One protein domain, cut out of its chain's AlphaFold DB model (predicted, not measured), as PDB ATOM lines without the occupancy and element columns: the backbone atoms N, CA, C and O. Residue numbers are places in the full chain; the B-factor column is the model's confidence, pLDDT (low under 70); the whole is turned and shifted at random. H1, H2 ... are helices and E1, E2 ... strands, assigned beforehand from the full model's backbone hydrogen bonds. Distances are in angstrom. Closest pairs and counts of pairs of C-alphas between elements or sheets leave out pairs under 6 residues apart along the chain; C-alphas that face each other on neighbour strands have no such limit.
ATOM      1  N   ASP A 130      43.317  -0.165 253.699       80.12
ATOM      2  CA  ASP A 130      43.163  -1.564 253.293       80.12
ATOM      3  C   ASP A 130      43.492  -2.533 254.440       80.12
ATOM      4  O   ASP A 130      42.944  -3.625 254.491       80.12
ATOM      5  N   CYS A 131      44.301  -2.101 255.413       86.00
ATOM      6  CA  CYS A 131      44.698  -2.875 256.594       86.00
ATOM      7  C   CYS A 131      44.486  -2.094 257.900       86.00
ATOM      8  O   CYS A 131      44.268  -0.879 257.893       86.00
ATOM      9  N   PHE A 132      44.619  -2.779 259.044       88.25
ATOM     10  CA  PHE A 132      44.507  -2.149 260.363       88.25
ATOM     11  C   PHE A 132      45.446  -0.960 260.520       88.25
ATOM     12  O   PHE A 132      46.631  -1.035 260.192       88.25
ATOM     13  N   LEU A 133      44.885   0.122 261.057       91.00
ATOM     14  CA  LEU A 133      45.602   1.341 261.395       91.00
ATOM     15  C   LEU A 133      46.496   1.087 262.604       91.00
ATOM     16  O   LEU A 133      46.071   0.455 263.571       91.00
ATOM     17  N   SER A 134      47.708   1.622 262.568       92.81
ATOM     18  CA  SER A 134      48.652   1.521 263.680       92.81
ATOM     19  C   SER A 134      48.985   2.874 264.298       92.81
ATOM     20  O   SER A 134      49.142   2.955 265.513       92.81
ATOM     21  N   CYS A 135      49.061   3.930 263.489       94.75
ATOM     22  CA  CYS A 135      49.321   5.290 263.948       94.75
ATOM     23  C   CYS A 135      48.823   6.335 262.941       94.75
ATOM     24  O   CYS A 135      48.637   6.036 261.760       94.75
ATOM     25  N   LEU A 136      48.656   7.577 263.390       96.06
ATOM     26  CA  LEU A 136      48.348   8.724 262.541       96.06
ATOM     27  C   LEU A 136      49.047   9.989 263.047       96.06
ATOM     28  O   LEU A 136      49.260  10.131 264.247       96.06
ATOM     29  N   ALA A 137      49.351  10.920 262.141       96.25
ATOM     30  CA  ALA A 137      49.911  12.225 262.489       96.25
ATOM     31  C   ALA A 137      49.407  13.328 261.560       96.25
ATOM     32  O   ALA A 137      49.275  13.136 260.352       96.25
ATOM     33  N   VAL A 138      49.155  14.503 262.127       95.81
ATOM     34  CA  VAL A 138      48.654  15.676 261.402       95.81
ATOM     35  C   VAL A 138      49.747  16.734 261.346       95.81
ATOM     36  O   VAL A 138      50.413  16.989 262.349       95.81
ATOM     37  N   GLY A 139      49.916  17.365 260.185       94.00
ATOM     38  CA  GLY A 139      50.852  18.470 260.022       94.00
ATOM     39  C   GLY A 139      50.485  19.674 260.895       94.00
ATOM     40  O   GLY A 139      49.317  20.049 261.033       94.00
ATOM     41  N   ARG A 140      51.498  20.310 261.491       92.44
ATOM     42  CA  ARG A 140      51.325  21.573 262.233       92.44
ATOM     43  C   ARG A 140      51.271  22.777 261.298       92.44
ATOM     44  O   ARG A 140      50.509  23.707 261.528       92.44
ATOM     45  N   THR A 141      52.040  22.735 260.219       93.00
ATOM     46  CA  THR A 141      52.208  23.826 259.247       93.00
ATOM     47  C   THR A 141      51.285  23.680 258.038       93.00
ATOM     48  O   THR A 141      50.964  24.671 257.392       93.00
ATOM     49  N   HIS A 142      50.789  22.470 257.774       92.75
ATOM     50  CA  HIS A 142      49.893  22.151 256.665       92.75
ATOM     51  C   HIS A 142      48.819  21.136 257.096       92.75
ATOM     52  O   HIS A 142      49.033  20.359 258.027       92.75
ATOM     53  N   PRO A 143      47.673  21.069 256.401       92.06
ATOM     54  CA  PRO A 143      46.554  20.212 256.786       92.06
ATOM     55  C   PRO A 143      46.687  18.747 256.331       92.06
ATOM     56  O   PRO A 143      45.680  18.049 256.279       92.06
ATOM     57  N   HIS A 144      47.890  18.263 256.001       94.00
ATOM     58  CA  HIS A 144      48.075  16.868 255.569       94.00
ATOM     59  C   HIS A 144      48.077  15.895 256.749       94.00
ATOM     60  O   HIS A 144      48.563  16.196 257.842       94.00
ATOM     61  N   LEU A 145      47.545  14.708 256.487       95.81
ATOM     62  CA  LEU A 145      47.436  13.594 257.409       95.81
ATOM     63  C   LEU A 145      48.321  12.448 256.916       95.81
ATOM     64  O   LEU A 145      48.184  12.009 255.774       95.81
ATOM     65  N   LEU A 146      49.187  11.954 257.799       96.94
ATOM     66  CA  LEU A 146      49.914  10.704 257.620       96.94
ATOM     67  C   LEU A 146      49.202   9.584 258.355       96.94
ATOM     68  O   LEU A 146      48.741   9.766 259.485       96.94
ATOM     69  N   ILE A 147      49.133   8.424 257.715       96.38
ATOM     70  CA  ILE A 147      48.432   7.259 258.244       96.38
ATOM     71  C   ILE A 147      49.327   6.041 258.057       96.38
ATOM     72  O   ILE A 147      49.667   5.676 256.934       96.38
ATOM     73  N   GLY A 148      49.717   5.429 259.170       95.62
ATOM     74  CA  GLY A 148      50.473   4.185 259.190       95.62
ATOM     75  C   GLY A 148      49.545   2.989 259.355       95.62
ATOM     76  O   GLY A 148      48.605   3.017 260.158       95.62
ATOM     77  N   THR A 149      49.828   1.933 258.605       93.38
ATOM     78  CA  THR A 149      49.079   0.677 258.651       93.38
ATOM     79  C   THR A 149      49.961  -0.505 259.060       93.38
ATOM     80  O   THR A 149      51.196  -0.449 259.117       93.38
ATOM     81  N   THR A 150      49.297  -1.597 259.432       92.31
ATOM     82  CA  THR A 150      49.919  -2.837 259.928       92.31
ATOM     83  C   THR A 150      50.630  -3.654 258.848       92.31
ATOM     84  O   THR A 150      51.555  -4.394 259.170       92.31
ATOM     85  N   ASP A 151      50.270  -3.451 257.584       91.94
ATOM     86  CA  ASP A 151      50.945  -3.981 256.390       91.94
ATOM     87  C   ASP A 151      52.284  -3.292 256.070       91.94
ATOM     88  O   ASP A 151      52.954  -3.671 255.112       91.94
ATOM     89  N   GLY A 152      52.667  -2.280 256.857       94.50
ATOM     90  CA  GLY A 152      53.884  -1.501 256.648       94.50
ATOM     91  C   GLY A 152      53.735  -0.363 255.639       94.50
ATOM     92  O   GLY A 152      54.734   0.281 255.324       94.50
ATOM     93  N   SER A 153      52.524  -0.086 255.148       95.06
ATOM     94  CA  SER A 153      52.264   1.053 254.266       95.06
ATOM     95  C   SER A 153      52.165   2.363 255.055       95.06
ATOM     96  O   SER A 153      51.591   2.430 256.148       95.06
ATOM     97  N   LEU A 154      52.727   3.428 254.482       96.62
ATOM     98  CA  LEU A 154      52.544   4.798 254.949       96.62
ATOM     99  C   LEU A 154      51.790   5.603 253.894       96.62
ATOM    100  O   LEU A 154      52.243   5.731 252.757       96.62
ATOM    101  N   TRP A 155      50.672   6.187 254.297       95.81
ATOM    102  CA  TRP A 155      49.803   6.979 253.438       95.81
ATOM    103  C   TRP A 155      49.878   8.458 253.775       95.81
ATOM    104  O   TRP A 155      50.013   8.815 254.944       95.81
ATOM    105  N   SER A 156      49.718   9.302 252.758       94.62
ATOM    106  CA  SER A 156      49.571  10.750 252.882       94.62
ATOM    107  C   SER A 156      48.352  11.239 252.104       94.62
ATOM    108  O   SER A 156      48.103  10.794 250.980       94.62
ATOM    109  N   MET A 157      47.588  12.156 252.699       93.38
ATOM    110  CA  MET A 157      46.499  12.869 252.022       93.38
ATOM    111  C   MET A 157      46.122  14.173 252.740       93.38
ATOM    112  O   MET A 157      46.435  14.354 253.915       93.38
ATOM    113  N   ASN A 158      45.392  15.071 252.067       92.88
ATOM    114  CA  ASN A 158      44.846  16.298 252.665       92.88
ATOM    115  C   ASN A 158      43.347  16.158 253.026       92.88
ATOM    116  O   ASN A 158      42.507  16.485 252.190       92.88
ATOM    117  N   PRO A 159      42.968  15.777 254.255       91.69
ATOM    118  CA  PRO A 159      41.571  15.546 254.645       91.69
ATOM    119  C   PRO A 159      40.597  16.717 254.417       91.69
ATOM    120  O   PRO A 159      39.386  16.496 254.426       91.69
ATOM    121  N   GLN A 160      41.065  17.956 254.221       89.06
ATOM    122  CA  GLN A 160      40.179  19.093 253.940       89.06
ATOM    123  C   GLN A 160      39.353  18.893 252.667       89.06
ATOM    124  O   GLN A 160      38.180  19.274 252.635       89.06
ATOM    125  N   CYS A 161      39.940  18.278 251.636       84.00
ATOM    126  CA  CYS A 161      39.258  18.063 250.362       84.00
ATOM    127  C   CYS A 161      38.073  17.098 250.502       84.00
ATOM    128  O   CYS A 161      37.055  17.300 249.841       84.00
ATOM    129  N   GLU A 162      38.166  16.106 251.394       84.31
ATOM    130  CA  GLU A 162      37.049  15.201 251.693       84.31
ATOM    131  C   GLU A 162      36.005  15.861 252.614       84.31
ATOM    132  O   GLU A 162      34.804  15.667 252.445       84.31
ATOM    133  N   LEU A 163      36.432  16.691 253.575       87.44
ATOM    134  CA  LEU A 163      35.534  17.291 254.572       87.44
ATOM    135  C   LEU A 163      34.659  18.432 254.049       87.44
ATOM    136  O   LEU A 163      33.528  18.585 254.516       87.44
ATOM    137  N   PHE A 164      35.172  19.243 253.123       83.31
ATOM    138  CA  PHE A 164      34.452  20.382 252.532       83.31
ATOM    139  C   PHE A 164      33.863  20.053 251.155       83.31
ATOM    140  O   PHE A 164      33.598  20.933 250.333       83.31
ATOM    141  N   ARG A 165      33.660  18.763 250.888       70.12
ATOM    142  CA  ARG A 165      33.209  18.248 249.604       70.12
ATOM    143  C   ARG A 165      31.745  18.612 249.345       70.12
ATOM    144  O   ARG A 165      30.841  17.939 249.820       70.12
ATOM    145  N   ALA A 166      31.518  19.665 248.559       58.12
ATOM    146  CA  ALA A 166      30.188  19.981 248.034       58.12
ATOM    147  C   ALA A 166      29.922  19.302 246.674       58.12
ATOM    148  O   ALA A 166      28.827  18.795 246.468       58.12
ATOM    149  N   ARG A 167      30.908  19.270 245.752       61.88
ATOM    150  CA  ARG A 167      30.759  18.727 244.373       61.88
ATOM    151  C   ARG A 167      32.062  18.208 243.715       61.88
ATOM    152  O   ARG A 167      32.145  18.137 242.496       61.88
ATOM    153  N   ARG A 168      33.116  17.888 244.481       60.12
ATOM    154  CA  ARG A 168      34.420  17.453 243.919       60.12
ATOM    155  C   ARG A 168      34.529  15.923 243.759       60.12
ATOM    156  O   ARG A 168      33.869  15.199 244.519       60.12
ATOM    157  N   PRO A 169      35.347  15.418 242.809       65.19
ATOM    158  CA  PRO A 169      35.666  13.991 242.708       65.19
ATOM    159  C   PRO A 169      36.342  13.476 243.988       65.19
ATOM    160  O   PRO A 169      36.758  14.265 244.838       65.19
ATOM    161  N   ALA A 170      36.385  12.149 244.150       71.00
ATOM    162  CA  ALA A 170      37.031  11.517 245.301       71.00
ATOM    163  C   ALA A 170      38.477  12.003 245.421       71.00
ATOM    164  O   ALA A 170      39.163  12.114 244.409       71.00
ATOM    165  N   GLN A 171      38.902  12.315 246.644       82.00
ATOM    166  CA  GLN A 171      40.240  12.827 246.868       82.00
ATOM    167  C   GLN A 171      41.302  11.773 246.545       82.00
ATOM    168  O   GLN A 171      41.167  10.605 246.901       82.00
ATOM    169  N   ASP A 172      42.399  12.234 245.966       88.12
ATOM    170  CA  ASP A 172      43.608  11.455 245.777       88.12
ATOM    171  C   ASP A 172      44.378  11.258 247.094       88.12
ATOM    172  O   ASP A 172      44.537  12.171 247.914       88.12
ATOM    173  N   ARG A 173      44.861  10.036 247.293       91.00
ATOM    174  CA  ARG A 173      45.753   9.619 248.374       91.00
ATOM    175  C   ARG A 173      47.015   9.022 247.762       91.00
ATOM    176  O   ARG A 173      46.956   8.366 246.726       91.00
ATOM    177  N   LEU A 174      48.148   9.207 248.427       93.25
ATOM    178  CA  LEU A 174      49.423   8.660 247.973       93.25
ATOM    179  C   LEU A 174      49.983   7.700 249.016       93.25
ATOM    180  O   LEU A 174      50.073   8.035 250.201       93.25
ATOM    181  N   ARG A 175      50.396   6.516 248.566       95.25
ATOM    182  CA  ARG A 175      51.211   5.605 249.367       95.25
ATOM    183  C   ARG A 175      52.672   6.014 249.216       95.25
ATOM    184  O   ARG A 175      53.251   5.882 248.148       95.25
ATOM    185  N   LEU A 176      53.273   6.527 250.282       95.31
ATOM    186  CA  LEU A 176      54.642   7.044 250.241       95.31
ATOM    187  C   LEU A 176      55.665   5.913 250.123       95.31
ATOM    188  O   LEU A 176      56.605   5.972 249.333       95.31
ATOM    189  N   PHE A 177      55.485   4.872 250.930       96.69
ATOM    190  CA  PHE A 177      56.271   3.652 250.850       96.69
ATOM    191  C   PHE A 177      55.521   2.498 251.513       96.69
ATOM    192  O   PHE A 177      54.576   2.709 252.276       96.69
ATOM    193  N   GLN A 178      56.001   1.284 251.263       96.06
ATOM    194  CA  GLN A 178      55.604   0.090 251.995       96.06
ATOM    195  C   GLN A 178      56.847  -0.617 252.523       96.06
ATOM    196  O   GLN A 178      57.770  -0.931 251.772       96.06
ATOM    197  N   HIS A 179      56.899  -0.818 253.831       96.56
ATOM    198  CA  HIS A 179      57.921  -1.622 254.476       96.56
ATOM    199  C   HIS A 179      57.459  -3.068 254.549       96.56
ATOM    200  O   HIS A 179      56.288  -3.332 254.778       96.56
ATOM    201  N   GLU A 180      58.392  -3.995 254.399       94.94
ATOM    202  CA  GLU A 180      58.171  -5.417 254.601       94.94
ATOM    203  C   GLU A 180      59.332  -5.989 255.398       94.94
ATOM    204  O   GLU A 180      60.499  -5.714 255.107       94.94
ATOM    205  N   HIS A 181      59.022  -6.808 256.395       93.50
ATOM    206  CA  HIS A 181      60.018  -7.480 257.206       93.50
ATOM    207  C   HIS A 181      59.822  -8.988 257.168       93.50
ATOM    208  O   HIS A 181      58.714  -9.487 257.352       93.50
ATOM    209  N   ARG A 182      60.927  -9.715 256.998       91.31
ATOM    210  CA  ARG A 182      60.958 -11.168 257.124       91.31
ATOM    211  C   ARG A 182      61.937 -11.570 258.233       91.31
ATOM    212  O   ARG A 182      63.134 -11.304 258.091       91.31
ATOM    213  N   PRO A 183      61.462 -12.235 259.303       89.56
ATOM    214  CA  PRO A 183      62.319 -12.763 260.360       89.56
ATOM    215  C   PRO A 183      63.341 -13.778 259.839       89.56
ATOM    216  O   PRO A 183      63.045 -14.565 258.938       89.56
ATOM    217  N   SER A 184      64.518 -13.835 260.467       86.94
ATOM    218  CA  SER A 184      65.597 -14.783 260.125       86.94
ATOM    219  C   SER A 184      65.168 -16.254 260.236       86.94
ATOM    220  O   SER A 184      65.597 -17.091 259.440       86.94
ATOM    221  N   ALA A 185      64.266 -16.566 261.171       85.50
ATOM    222  CA  ALA A 185      63.706 -17.905 261.359       85.50
ATOM    223  C   ALA A 185      62.893 -18.400 260.150       85.50
ATOM    224  O   ALA A 185      62.870 -19.596 259.874       85.50
ATOM    225  N   LEU A 186      62.258 -17.486 259.410       85.38
ATOM    226  CA  LEU A 186      61.441 -17.798 258.235       85.38
ATOM    227  C   LEU A 186      62.239 -17.719 256.929       85.38
ATOM    228  O   LEU A 186      61.660 -17.821 255.847       85.38
ATOM    229  N   MET A 187      63.546 -17.468 256.995       83.75
ATOM    230  CA  MET A 187      64.407 -17.389 255.817       83.75
ATOM    231  C   MET A 187      64.983 -18.746 255.459       83.75
ATOM    232  O   MET A 187      65.323 -19.532 256.344       83.75
ATOM    233  N   ASP A 188      65.140 -18.978 254.161       84.81
ATOM    234  CA  ASP A 188      65.789 -20.175 253.639       84.81
ATOM    235  C   ASP A 188      67.249 -20.232 254.090       84.81
ATOM    236  O   ASP A 188      67.915 -19.199 254.199       84.81
ATOM    237  N   ASP A 189      67.782 -21.439 254.283       79.56
ATOM    238  CA  ASP A 189      69.148 -21.657 254.787       79.56
ATOM    239  C   ASP A 189      70.216 -20.943 253.942       79.56
ATOM    240  O   ASP A 189      71.217 -20.465 254.474       79.56
ATOM    241  N   ARG A 190      69.965 -20.790 252.633       77.12
ATOM    242  CA  ARG A 190      70.833 -20.052 251.703       77.12
ATOM    243  C   ARG A 190      70.993 -18.579 252.090       77.12
ATOM    244  O   ARG A 190      72.080 -18.030 251.950       77.12
ATOM    245  N   TRP A 191      69.914 -17.937 252.531       74.12
ATOM    246  CA  TRP A 191      69.899 -16.514 252.877       74.12
ATOM    247  C   TRP A 191      70.044 -16.282 254.385       74.12
ATOM    248  O   TRP A 191      70.508 -15.226 254.797       74.12
ATOM    249  N   ARG A 192      69.735 -17.280 255.223       71.62
ATOM    250  CA  ARG A 192      69.848 -17.186 256.685       71.62
ATOM    251  C   ARG A 192      71.268 -16.857 257.154       71.62
ATOM    252  O   ARG A 192      71.416 -16.146 258.138       71.62
ATOM    253  N   ALA A 193      72.293 -17.323 256.439       69.75
ATOM    254  CA  ALA A 193      73.689 -16.988 256.732       69.75
ATOM    255  C   ALA A 193      74.044 -15.516 256.432       69.75
ATOM    256  O   ALA A 193      74.942 -14.966 257.064       69.75
ATOM    257  N   ALA A 194      73.350 -14.885 255.478       72.69
ATOM    258  CA  ALA A 194      73.540 -13.483 255.100       72.69
ATOM    259  C   ALA A 194      72.594 -12.529 255.851       72.69
ATOM    260  O   ALA A 194      72.858 -11.331 255.950       72.69
ATOM    261  N   ALA A 195      71.482 -13.046 256.372       70.81
ATOM    262  CA  ALA A 195      70.516 -12.272 257.124       70.81
ATOM    263  C   ALA A 195      71.076 -11.870 258.492       70.81
ATOM    264  O   ALA A 195      71.650 -12.679 259.221       70.81
ATOM    265  N   ALA A 196      70.845 -10.614 258.878       75.69
ATOM    266  CA  ALA A 196      71.110 -10.177 260.238       75.69
ATOM    267  C   ALA A 196      70.293 -11.018 261.236       75.69
ATOM    268  O   ALA A 196      69.249 -11.576 260.894       75.69
ATOM    269  N   ALA A 197      70.716 -11.052 262.503       78.94
ATOM    270  CA  ALA A 197      70.047 -11.838 263.545       78.94
ATOM    271  C   ALA A 197      68.526 -11.577 263.629       78.94
ATOM    272  O   ALA A 197      67.754 -12.489 263.921       78.94
ATOM    273  N   ARG A 198      68.092 -10.346 263.320       81.81
ATOM    274  CA  ARG A 198      66.682  -9.924 263.321       81.81
ATOM    275  C   ARG A 198      65.905 -10.261 262.043       81.81
ATOM    276  O   ARG A 198      64.693 -10.129 262.059       81.81
ATOM    277  N   GLY A 199      66.556 -10.699 260.967       89.19
ATOM    278  CA  GLY A 199      65.944 -10.885 259.648       89.19
ATOM    279  C   GLY A 199      66.364  -9.811 258.646       89.19
ATOM    280  O   GLY A 199      67.386  -9.150 258.829       89.19
ATOM    281  N   ALA A 200      65.580  -9.639 257.583       90.50
ATOM    282  CA  ALA A 200      65.802  -8.605 256.572       90.50
ATOM    283  C   ALA A 200      64.537  -7.780 256.363       90.50
ATOM    284  O   ALA A 200      63.416  -8.268 256.514       90.50
ATOM    285  N   SER A 201      64.756  -6.525 255.991       92.62
ATOM    286  CA  SER A 201      63.709  -5.560 255.699       92.62
ATOM    287  C   SER A 201      63.868  -5.044 254.278       92.62
ATOM    288  O   SER A 201      64.984  -4.824 253.807       92.62
ATOM    289  N   ARG A 202      62.738  -4.836 253.613       92.94
ATOM    290  CA  ARG A 202      62.630  -4.241 252.286       92.94
ATOM    291  C   ARG A 202      61.740  -3.010 252.379       92.94
ATOM    292  O   ARG A 202      60.771  -3.009 253.135       92.94
ATOM    293  N   ILE A 203      62.070  -1.971 251.615       95.56
ATOM    294  CA  ILE A 203      61.217  -0.793 251.465       95.56
ATOM    295  C   ILE A 203      60.895  -0.607 249.985       95.56
ATOM    296  O   ILE A 203      61.791  -0.443 249.160       95.56
ATOM    297  N   ILE A 204      59.609  -0.635 249.673       95.69
ATOM    298  CA  ILE A 204      59.048  -0.456 248.338       95.69
ATOM    299  C   ILE A 204      58.607   1.007 248.210       95.69
ATOM    300  O   ILE A 204      58.070   1.577 249.160       95.69
ATOM    301  N   HIS A 205      58.880   1.622 247.065       93.25
ATOM    302  CA  HIS A 205      58.569   3.017 246.741       93.25
ATOM    303  C   HIS A 205      58.140   3.122 245.269       93.25
ATOM    304  O   HIS A 205      58.261   2.141 244.537       93.25
ATOM    305  N   GLY A 206      57.659   4.295 244.847       90.56
ATOM    306  CA  GLY A 206      57.201   4.523 243.470       90.56
ATOM    307  C   GLY A 206      55.754   4.092 243.229       90.56
ATOM    308  O   GLY A 206      55.444   3.538 242.180       90.56
ATOM    309  N   PHE A 207      54.879   4.292 244.218       92.81
ATOM    310  CA  PHE A 207      53.456   4.002 244.070       92.81
ATOM    311  C   PHE A 207      52.746   5.108 243.294       92.81
ATOM    312  O   PHE A 207      53.057   6.290 243.448       92.81
ATOM    313  N   GLU A 208      51.753   4.709 242.508       91.62
ATOM    314  CA  GLU A 208      50.845   5.636 241.846       91.62
ATOM    315  C   GLU A 208      49.876   6.277 242.848       91.62
ATOM    316  O   GLU A 208      49.647   5.791 243.961       91.62
ATOM    317  N   ILE A 209      49.295   7.398 242.431       91.31
ATOM    318  CA  ILE A 209      48.237   8.071 243.173       91.31
ATOM    319  C   ILE A 209      46.972   7.207 243.119       91.31
ATOM    320  O   ILE A 209      46.520   6.805 242.048       91.31
ATOM    321  N   GLU A 210      46.362   6.962 244.276       89.81
ATOM    322  CA  GLU A 210      45.119   6.206 244.387       89.81
ATOM    323  C   GLU A 210      43.946   7.121 244.743       89.81
ATOM    324  O   GLU A 210      44.084   8.068 245.515       89.81
ATOM    325  N   LYS A 211      42.740   6.793 244.275       86.62
ATOM    326  CA  LYS A 211      41.523   7.488 244.715       86.62
ATOM    327  C   LYS A 211      41.063   6.957 246.068       86.62
ATOM    328  O   LYS A 211      40.937   5.753 246.276       86.62
ATOM    329  N   ASN A 212      40.733   7.854 246.987       82.12
ATOM    330  CA  ASN A 212      40.174   7.502 248.285       82.12
ATOM    331  C   ASN A 212      38.700   7.098 248.136       82.12
ATOM    332  O   ASN A 212      37.819   7.944 247.966       82.12
ATOM    333  N   VAL A 213      38.414   5.793 248.194       77.06
ATOM    334  CA  VAL A 213      37.055   5.287 247.963       77.06
ATOM    335  C   VAL A 213      36.275   5.045 249.261       77.06
ATOM    336  O   VAL A 213      36.547   4.195 250.112       77.06
ATOM    337  N   HIS A 214      35.208   5.824 249.328       72.25
ATOM    338  CA  HIS A 214      33.949   5.707 250.043       72.25
ATOM    339  C   HIS A 214      33.122   4.410 249.981       72.25
ATOM    340  O   HIS A 214      31.957   4.561 249.643       72.25
ATOM    341  N   GLY A 215      33.608   3.179 250.218       56.91
ATOM    342  CA  GLY A 215      32.722   1.989 250.172       56.91
ATOM    343  C   GLY A 215      31.376   2.231 250.892       56.91
ATOM    344  O   GLY A 215      31.380   2.531 252.093       56.91
ATOM    345  N   LEU A 216      30.259   2.213 250.146       50.59
ATOM    346  CA  LEU A 216      28.918   2.521 250.660       50.59
ATOM    347  C   LEU A 216      28.485   1.429 251.649       50.59
ATOM    348  O   LEU A 216      28.721   0.250 251.383       50.59
ATOM    349  N   HIS A 294      49.832  -9.580 258.797       85.19
ATOM    350  CA  HIS A 294      51.197  -9.294 258.381       85.19
ATOM    351  C   HIS A 294      52.194  -9.631 259.492       85.19
ATOM    352  O   HIS A 294      51.864  -9.605 260.681       85.19
ATOM    353  N   GLU A 295      53.440  -9.903 259.100       90.75
ATOM    354  CA  GLU A 295      54.542 -10.090 260.044       90.75
ATOM    355  C   GLU A 295      54.604  -8.913 261.041       90.75
ATOM    356  O   GLU A 295      54.645  -7.758 260.611       90.75
ATOM    357  N   PRO A 296      54.639  -9.141 262.369       89.00
ATOM    358  CA  PRO A 296      54.474  -8.068 263.358       89.00
ATOM    359  C   PRO A 296      55.499  -6.931 263.259       89.00
ATOM    360  O   PRO A 296      55.219  -5.802 263.667       89.00
ATOM    361  N   LEU A 297      56.690  -7.229 262.737       94.00
ATOM    362  CA  LEU A 297      57.778  -6.267 262.551       94.00
ATOM    363  C   LEU A 297      57.640  -5.458 261.250       94.00
ATOM    364  O   LEU A 297      58.374  -4.494 261.053       94.00
ATOM    365  N   THR A 298      56.689  -5.801 260.384       95.00
ATOM    366  CA  THR A 298      56.397  -5.076 259.144       95.00
ATOM    367  C   THR A 298      55.682  -3.750 259.404       95.00
ATOM    368  O   THR A 298      55.969  -2.761 258.731       95.00
ATOM    369  N   ARG A 299      54.811  -3.696 260.418       94.25
ATOM    370  CA  ARG A 299      53.931  -2.549 260.690       94.25
ATOM    371  C   ARG A 299      54.662  -1.213 260.831       94.25
ATOM    372  O   ARG A 299      55.740  -1.146 261.428       94.25
ATOM    373  N   ILE A 300      54.007  -0.129 260.417       96.44
ATOM    374  CA  ILE A 300      54.373   1.212 260.888       96.44
ATOM    375  C   ILE A 300      53.974   1.313 262.366       96.44
ATOM    376  O   ILE A 300      52.919   0.827 262.764       96.44
ATOM    377  N   THR A 301      54.827   1.878 263.212       95.56
ATOM    378  CA  THR A 301      54.611   1.944 264.672       95.56
ATOM    379  C   THR A 301      54.275   3.344 265.153       95.56
ATOM    380  O   THR A 301      53.435   3.506 266.033       95.56
ATOM    381  N   THR A 302      54.929   4.345 264.573       96.19
ATOM    382  CA  THR A 302      54.654   5.755 264.810       96.19
ATOM    383  C   THR A 302      55.099   6.550 263.597       96.19
ATOM    384  O   THR A 302      56.019   6.153 262.876       96.19
ATOM    385  N   VAL A 303      54.445   7.679 263.384       97.25
ATOM    386  CA  VAL A 303      54.777   8.648 262.350       97.25
ATOM    387  C   VAL A 303      54.615  10.033 262.948       97.25
ATOM    388  O   VAL A 303      53.757  10.199 263.805       97.25
ATOM    389  N   GLU A 304      55.434  10.993 262.532       96.94
ATOM    390  CA  GLU A 304      55.309  12.386 262.956       96.94
ATOM    391  C   GLU A 304      55.790  13.317 261.837       96.94
ATOM    392  O   GLU A 304      56.761  13.019 261.133       96.94
ATOM    393  N   TRP A 305      55.113  14.453 261.683       97.12
ATOM    394  CA  TRP A 305      55.571  15.556 260.837       97.12
ATOM    395  C   TRP A 305      56.584  16.418 261.580       97.12
ATOM    396  O   TRP A 305      56.481  16.612 262.793       97.12
ATOM    397  N   ASN A 306      57.522  17.014 260.855       96.62
ATOM    398  CA  ASN A 306      58.392  18.031 261.415       96.62
ATOM    399  C   ASN A 306      57.562  19.297 261.716       96.62
ATOM    400  O   ASN A 306      56.958  19.877 260.813       96.62
ATOM    401  N   PRO A 307      57.500  19.752 262.981       93.25
ATOM    402  CA  PRO A 307      56.657  20.881 263.354       93.25
ATOM    403  C   PRO A 307      57.257  22.242 262.963       93.25
ATOM    404  O   PRO A 307      56.580  23.261 263.105       93.25
ATOM    405  N   ASN A 308      58.516  22.289 262.512       94.38
ATOM    406  CA  ASN A 308      59.204  23.534 262.183       94.38
ATOM    407  C   ASN A 308      58.729  24.095 260.839       94.38
ATOM    408  O   ASN A 308      58.712  23.386 259.838       94.38
ATOM    409  N   GLN A 309      58.425  25.394 260.793       88.94
ATOM    410  CA  GLN A 309      57.854  26.051 259.610       88.94
ATOM    411  C   GLN A 309      58.697  25.892 258.335       88.94
ATOM    412  O   GLN A 309      58.132  25.635 257.280       88.94
ATOM    413  N   GLY A 310      60.029  25.974 258.435       90.31
ATOM    414  CA  GLY A 310      60.930  25.827 257.281       90.31
ATOM    415  C   GLY A 310      61.134  24.388 256.798       90.31
ATOM    416  O   GLY A 310      61.662  24.186 255.715       90.31
ATOM    417  N   PHE A 311      60.711  23.394 257.579       93.88
ATOM    418  CA  PHE A 311      60.885  21.974 257.260       93.88
ATOM    419  C   PHE A 311      59.563  21.218 257.374       93.88
ATOM    420  O   PHE A 311      59.565  20.018 257.616       93.88
ATOM    421  N   GLY A 312      58.428  21.911 257.243       92.88
ATOM    422  CA  GLY A 312      57.104  21.334 257.482       92.88
ATOM    423  C   GLY A 312      56.820  20.096 256.632       92.88
ATOM    424  O   GLY A 312      56.161  19.178 257.098       92.88
ATOM    425  N   CYS A 313      57.385  20.043 255.426       94.00
ATOM    426  CA  CYS A 313      57.241  18.922 254.503       94.00
ATOM    427  C   CYS A 313      58.047  17.675 254.903       94.00
ATOM    428  O   CYS A 313      57.886  16.623 254.291       94.00
ATOM    429  N   TRP A 314      58.894  17.758 255.930       96.62
ATOM    430  CA  TRP A 314      59.663  16.618 256.408       96.62
ATOM    431  C   TRP A 314      58.820  15.756 257.343       96.62
ATOM    432  O   TRP A 314      58.133  16.260 258.233       96.62
ATOM    433  N   ALA A 315      58.926  14.441 257.202       97.25
ATOM    434  CA  ALA A 315      58.256  13.478 258.064       97.25
ATOM    435  C   ALA A 315      59.200  12.349 258.474       97.25
ATOM    436  O   ALA A 315      60.127  11.991 257.750       97.25
ATOM    437  N   ALA A 316      58.937  11.753 259.634       97.81
ATOM    438  CA  ALA A 316      59.631  10.560 260.097       97.81
ATOM    439  C   ALA A 316      58.631   9.434 260.358       97.81
ATOM    440  O   ALA A 316      57.600   9.646 260.995       97.81
ATOM    441  N   ALA A 317      58.953   8.227 259.901       97.75
ATOM    442  CA  ALA A 317      58.155   7.028 260.118       97.75
ATOM    443  C   ALA A 317      59.018   5.902 260.695       97.75
ATOM    444  O   ALA A 317      60.048   5.532 260.125       97.75
ATOM    445  N   ALA A 318      58.588   5.347 261.825       97.44
ATOM    446  CA  ALA A 318      59.255   4.238 262.495       97.44
ATOM    447  C   ALA A 318      58.513   2.924 262.239       97.44
ATOM    448  O   ALA A 318      57.286   2.851 262.342       97.44
ATOM    449  N   MET A 319      59.260   1.862 261.961       96.31
ATOM    450  CA  MET A 319      58.737   0.540 261.616       96.31
ATOM    451  C   MET A 319      58.989  -0.467 262.742       96.31
ATOM    452  O   MET A 319      59.923  -0.317 263.530       96.31
ATOM    453  N   GLY A 320      58.182  -1.529 262.803       93.94
ATOM    454  CA  GLY A 320      58.295  -2.575 263.826       93.94
ATOM    455  C   GLY A 320      59.655  -3.280 263.840       93.94
ATOM    456  O   GLY A 320      60.109  -3.712 264.894       93.94
ATOM    457  N   SER A 321      60.346  -3.323 262.699       93.06
ATOM    458  CA  SER A 321      61.705  -3.852 262.532       93.06
ATOM    459  C   SER A 321      62.775  -3.069 263.308       93.06
ATOM    460  O   SER A 321      63.884  -3.569 263.510       93.06
ATOM    461  N   GLY A 322      62.450  -1.856 263.767       93.12
ATOM    462  CA  GLY A 322      63.372  -0.920 264.410       93.12
ATOM    463  C   GLY A 322      64.037   0.055 263.438       93.12
ATOM    464  O   GLY A 322      64.864   0.857 263.865       93.12
ATOM    465  N   LEU A 323      63.689   0.004 262.150       94.69
ATOM    466  CA  LEU A 323      64.110   1.007 261.176       94.69
ATOM    467  C   LEU A 323      63.310   2.303 261.357       94.69
ATOM    468  O   LEU A 323      62.125   2.280 261.699       94.69
ATOM    469  N   VAL A 324      63.951   3.432 261.063       97.12
ATOM    470  CA  VAL A 324      63.315   4.750 260.976       97.12
ATOM    471  C   VAL A 324      63.656   5.340 259.619       97.12
ATOM    472  O   VAL A 324      64.818   5.336 259.217       97.12
ATOM    473  N   ARG A 325      62.642   5.838 258.915       96.25
ATOM    474  CA  ARG A 325      62.806   6.538 257.645       96.25
ATOM    475  C   ARG A 325      62.432   8.001 257.824       96.25
ATOM    476  O   ARG A 325      61.367   8.293 258.362       96.25
ATOM    477  N   ILE A 326      63.303   8.886 257.356       96.81
ATOM    478  CA  ILE A 326      63.052  10.323 257.245       96.81
ATOM    479  C   ILE A 326      62.780  10.613 255.767       96.81
ATOM    480  O   ILE A 326      63.450  10.052 254.899       96.81
ATOM    481  N   LEU A 327      61.756  11.411 255.495       94.81
ATOM    482  CA  LEU A 327      61.265  11.741 254.162       94.81
ATOM    483  C   LEU A 327      61.154  13.257 254.047       94.81
ATOM    484  O   LEU A 327      60.612  13.875 254.962       94.81
ATOM    485  N   ASP A 328      61.603  13.817 252.929       94.19
ATOM    486  CA  ASP A 328      61.143  15.125 252.474       94.19
ATOM    487  C   ASP A 328      59.994  14.898 251.487       94.19
ATOM    488  O   ASP A 328      60.109  14.084 250.571       94.19
ATOM    489  N   LEU A 329      58.856  15.534 251.744       92.25
ATOM    490  CA  LEU A 329      57.648  15.455 250.921       92.25
ATOM    491  C   LEU A 329      57.363  16.786 250.215       92.25
ATOM    492  O   LEU A 329      56.263  16.979 249.695       92.25
ATOM    493  N   GLY A 330      58.321  17.718 250.246       86.00
ATOM    494  CA  GLY A 330      58.293  18.918 249.425       86.00
ATOM    495  C   GLY A 330      58.400  18.560 247.947       86.00
ATOM    496  O   GLY A 330      58.943  17.518 247.584       86.00
ATOM    497  N   LEU A 331      57.854  19.422 247.094       79.75
ATOM    498  CA  LEU A 331      58.196  19.382 245.682       79.75
ATOM    499  C   LEU A 331      59.604  19.963 245.563       79.75
ATOM    500  O   LEU A 331      59.870  21.033 246.110       79.75
TER     501      LEU A 331
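AT A GLANCE: This is residues 130 to 216 and 294 to 331 of the 354 residues of an uncharacterized protein of Cordyceps sp. RAO-2017 (UniProt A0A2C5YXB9). Two sheets stand face to face as a small, wedge-like sandwich: a strongly twisted sheet of E1 to E6 and a smaller sheet of E7, E8 and E9, closest together where E7 comes beside E1 and E2. The long strand E4 runs through the larger sheet, and the longest axis reaches from residues 163 to 168, of which 163 belongs to H1 and which stick out, to the turn with H2 that joins E4 to E5. The printed part has 125 residues, with strands E1, E2, E3, helix H1, strand E4, helix H2, then strands E5 to E9; the class is mostly strand, though under half of the residues are in named elements. The larger sheet is branched and the smaller has the order E7, E8, E9, both antiparallel. The whole is only just compact, close to loose, with a radius of gyration of the C-alphas of 16.6 A and spans of 57 by 39 by 22 A.

HOW THE PARTS SIT: In the branched sheet E4, residues 172 to 182, has E3, residues 153 to 157, on one side, and E5, residues 200 to 204, and E6, residues 209 to 211, on the other side. The pairing is staggered: E6 pairs over residues 172 to 174 of E4, E3 over 174 to 178 and E5 over 178 to 182. N 156 and O 174 are 2.9 A apart, N 180 and O 202 2.9 A, and N 173 and O 210 2.8 A, each within hydrogen-bond range. E2, residues 145 to 149, is the next neighbour of E3, with N 147 and O 155 at 2.9 A, and E1, residues 133 to 138, is an edge strand beside E2, with N 146 and O 137 at 2.8 A. E1, E2 and E3 form a meander, each strand the antiparallel neighbour of the one before. E7, residues 300 to 305, E8, residues 314 to 319, and E9, residues 324 to 328, form another, with N 301 and O 318 at 2.8 A and N 327 and O 315 at 2.8 A. The two sheets form a sandwich, their best planes 17 degrees apart. The closest C-alphas of E1 and E7 are those of Ala 137 and Glu 304, 5.4 A apart; E2 and E8 are near each other. H1, residues 160 to 163, and H2, residues 189 to 192, are on neither sheet, and both are too short for an O i to N i+4 pair; of O i to N i+3 pairs, H1 has 1 of 1 within range and H2 0 of 1.

IN THESE COORDINATES: E4 is the longest strand, 30.7 A from C-alpha 172 at (43.608, 11.455, 245.777) to C-alpha 182 at (60.958, -11.168, 257.124). E8 measures 16.9 A, E1 14.7 A and E7 14.4 A. E1 begins with C-alpha 133 at (45.602, 1.341, 261.395), and E9 ends with C-alpha 328 at (61.143, 15.125, 252.474).

THE WHOLE: The two C-alphas farthest apart are those of Ala 166 and Ala 193, 57.7 A. Residues 217 to 293 are not printed, and C-alphas 216 and 294 are 26.4 A apart across the cut. Of the links that are printed whole, none is long. The mean pLDDT of the printed part is 88.7; residues 166 to 169, 193 and 215 to 216 are under 70.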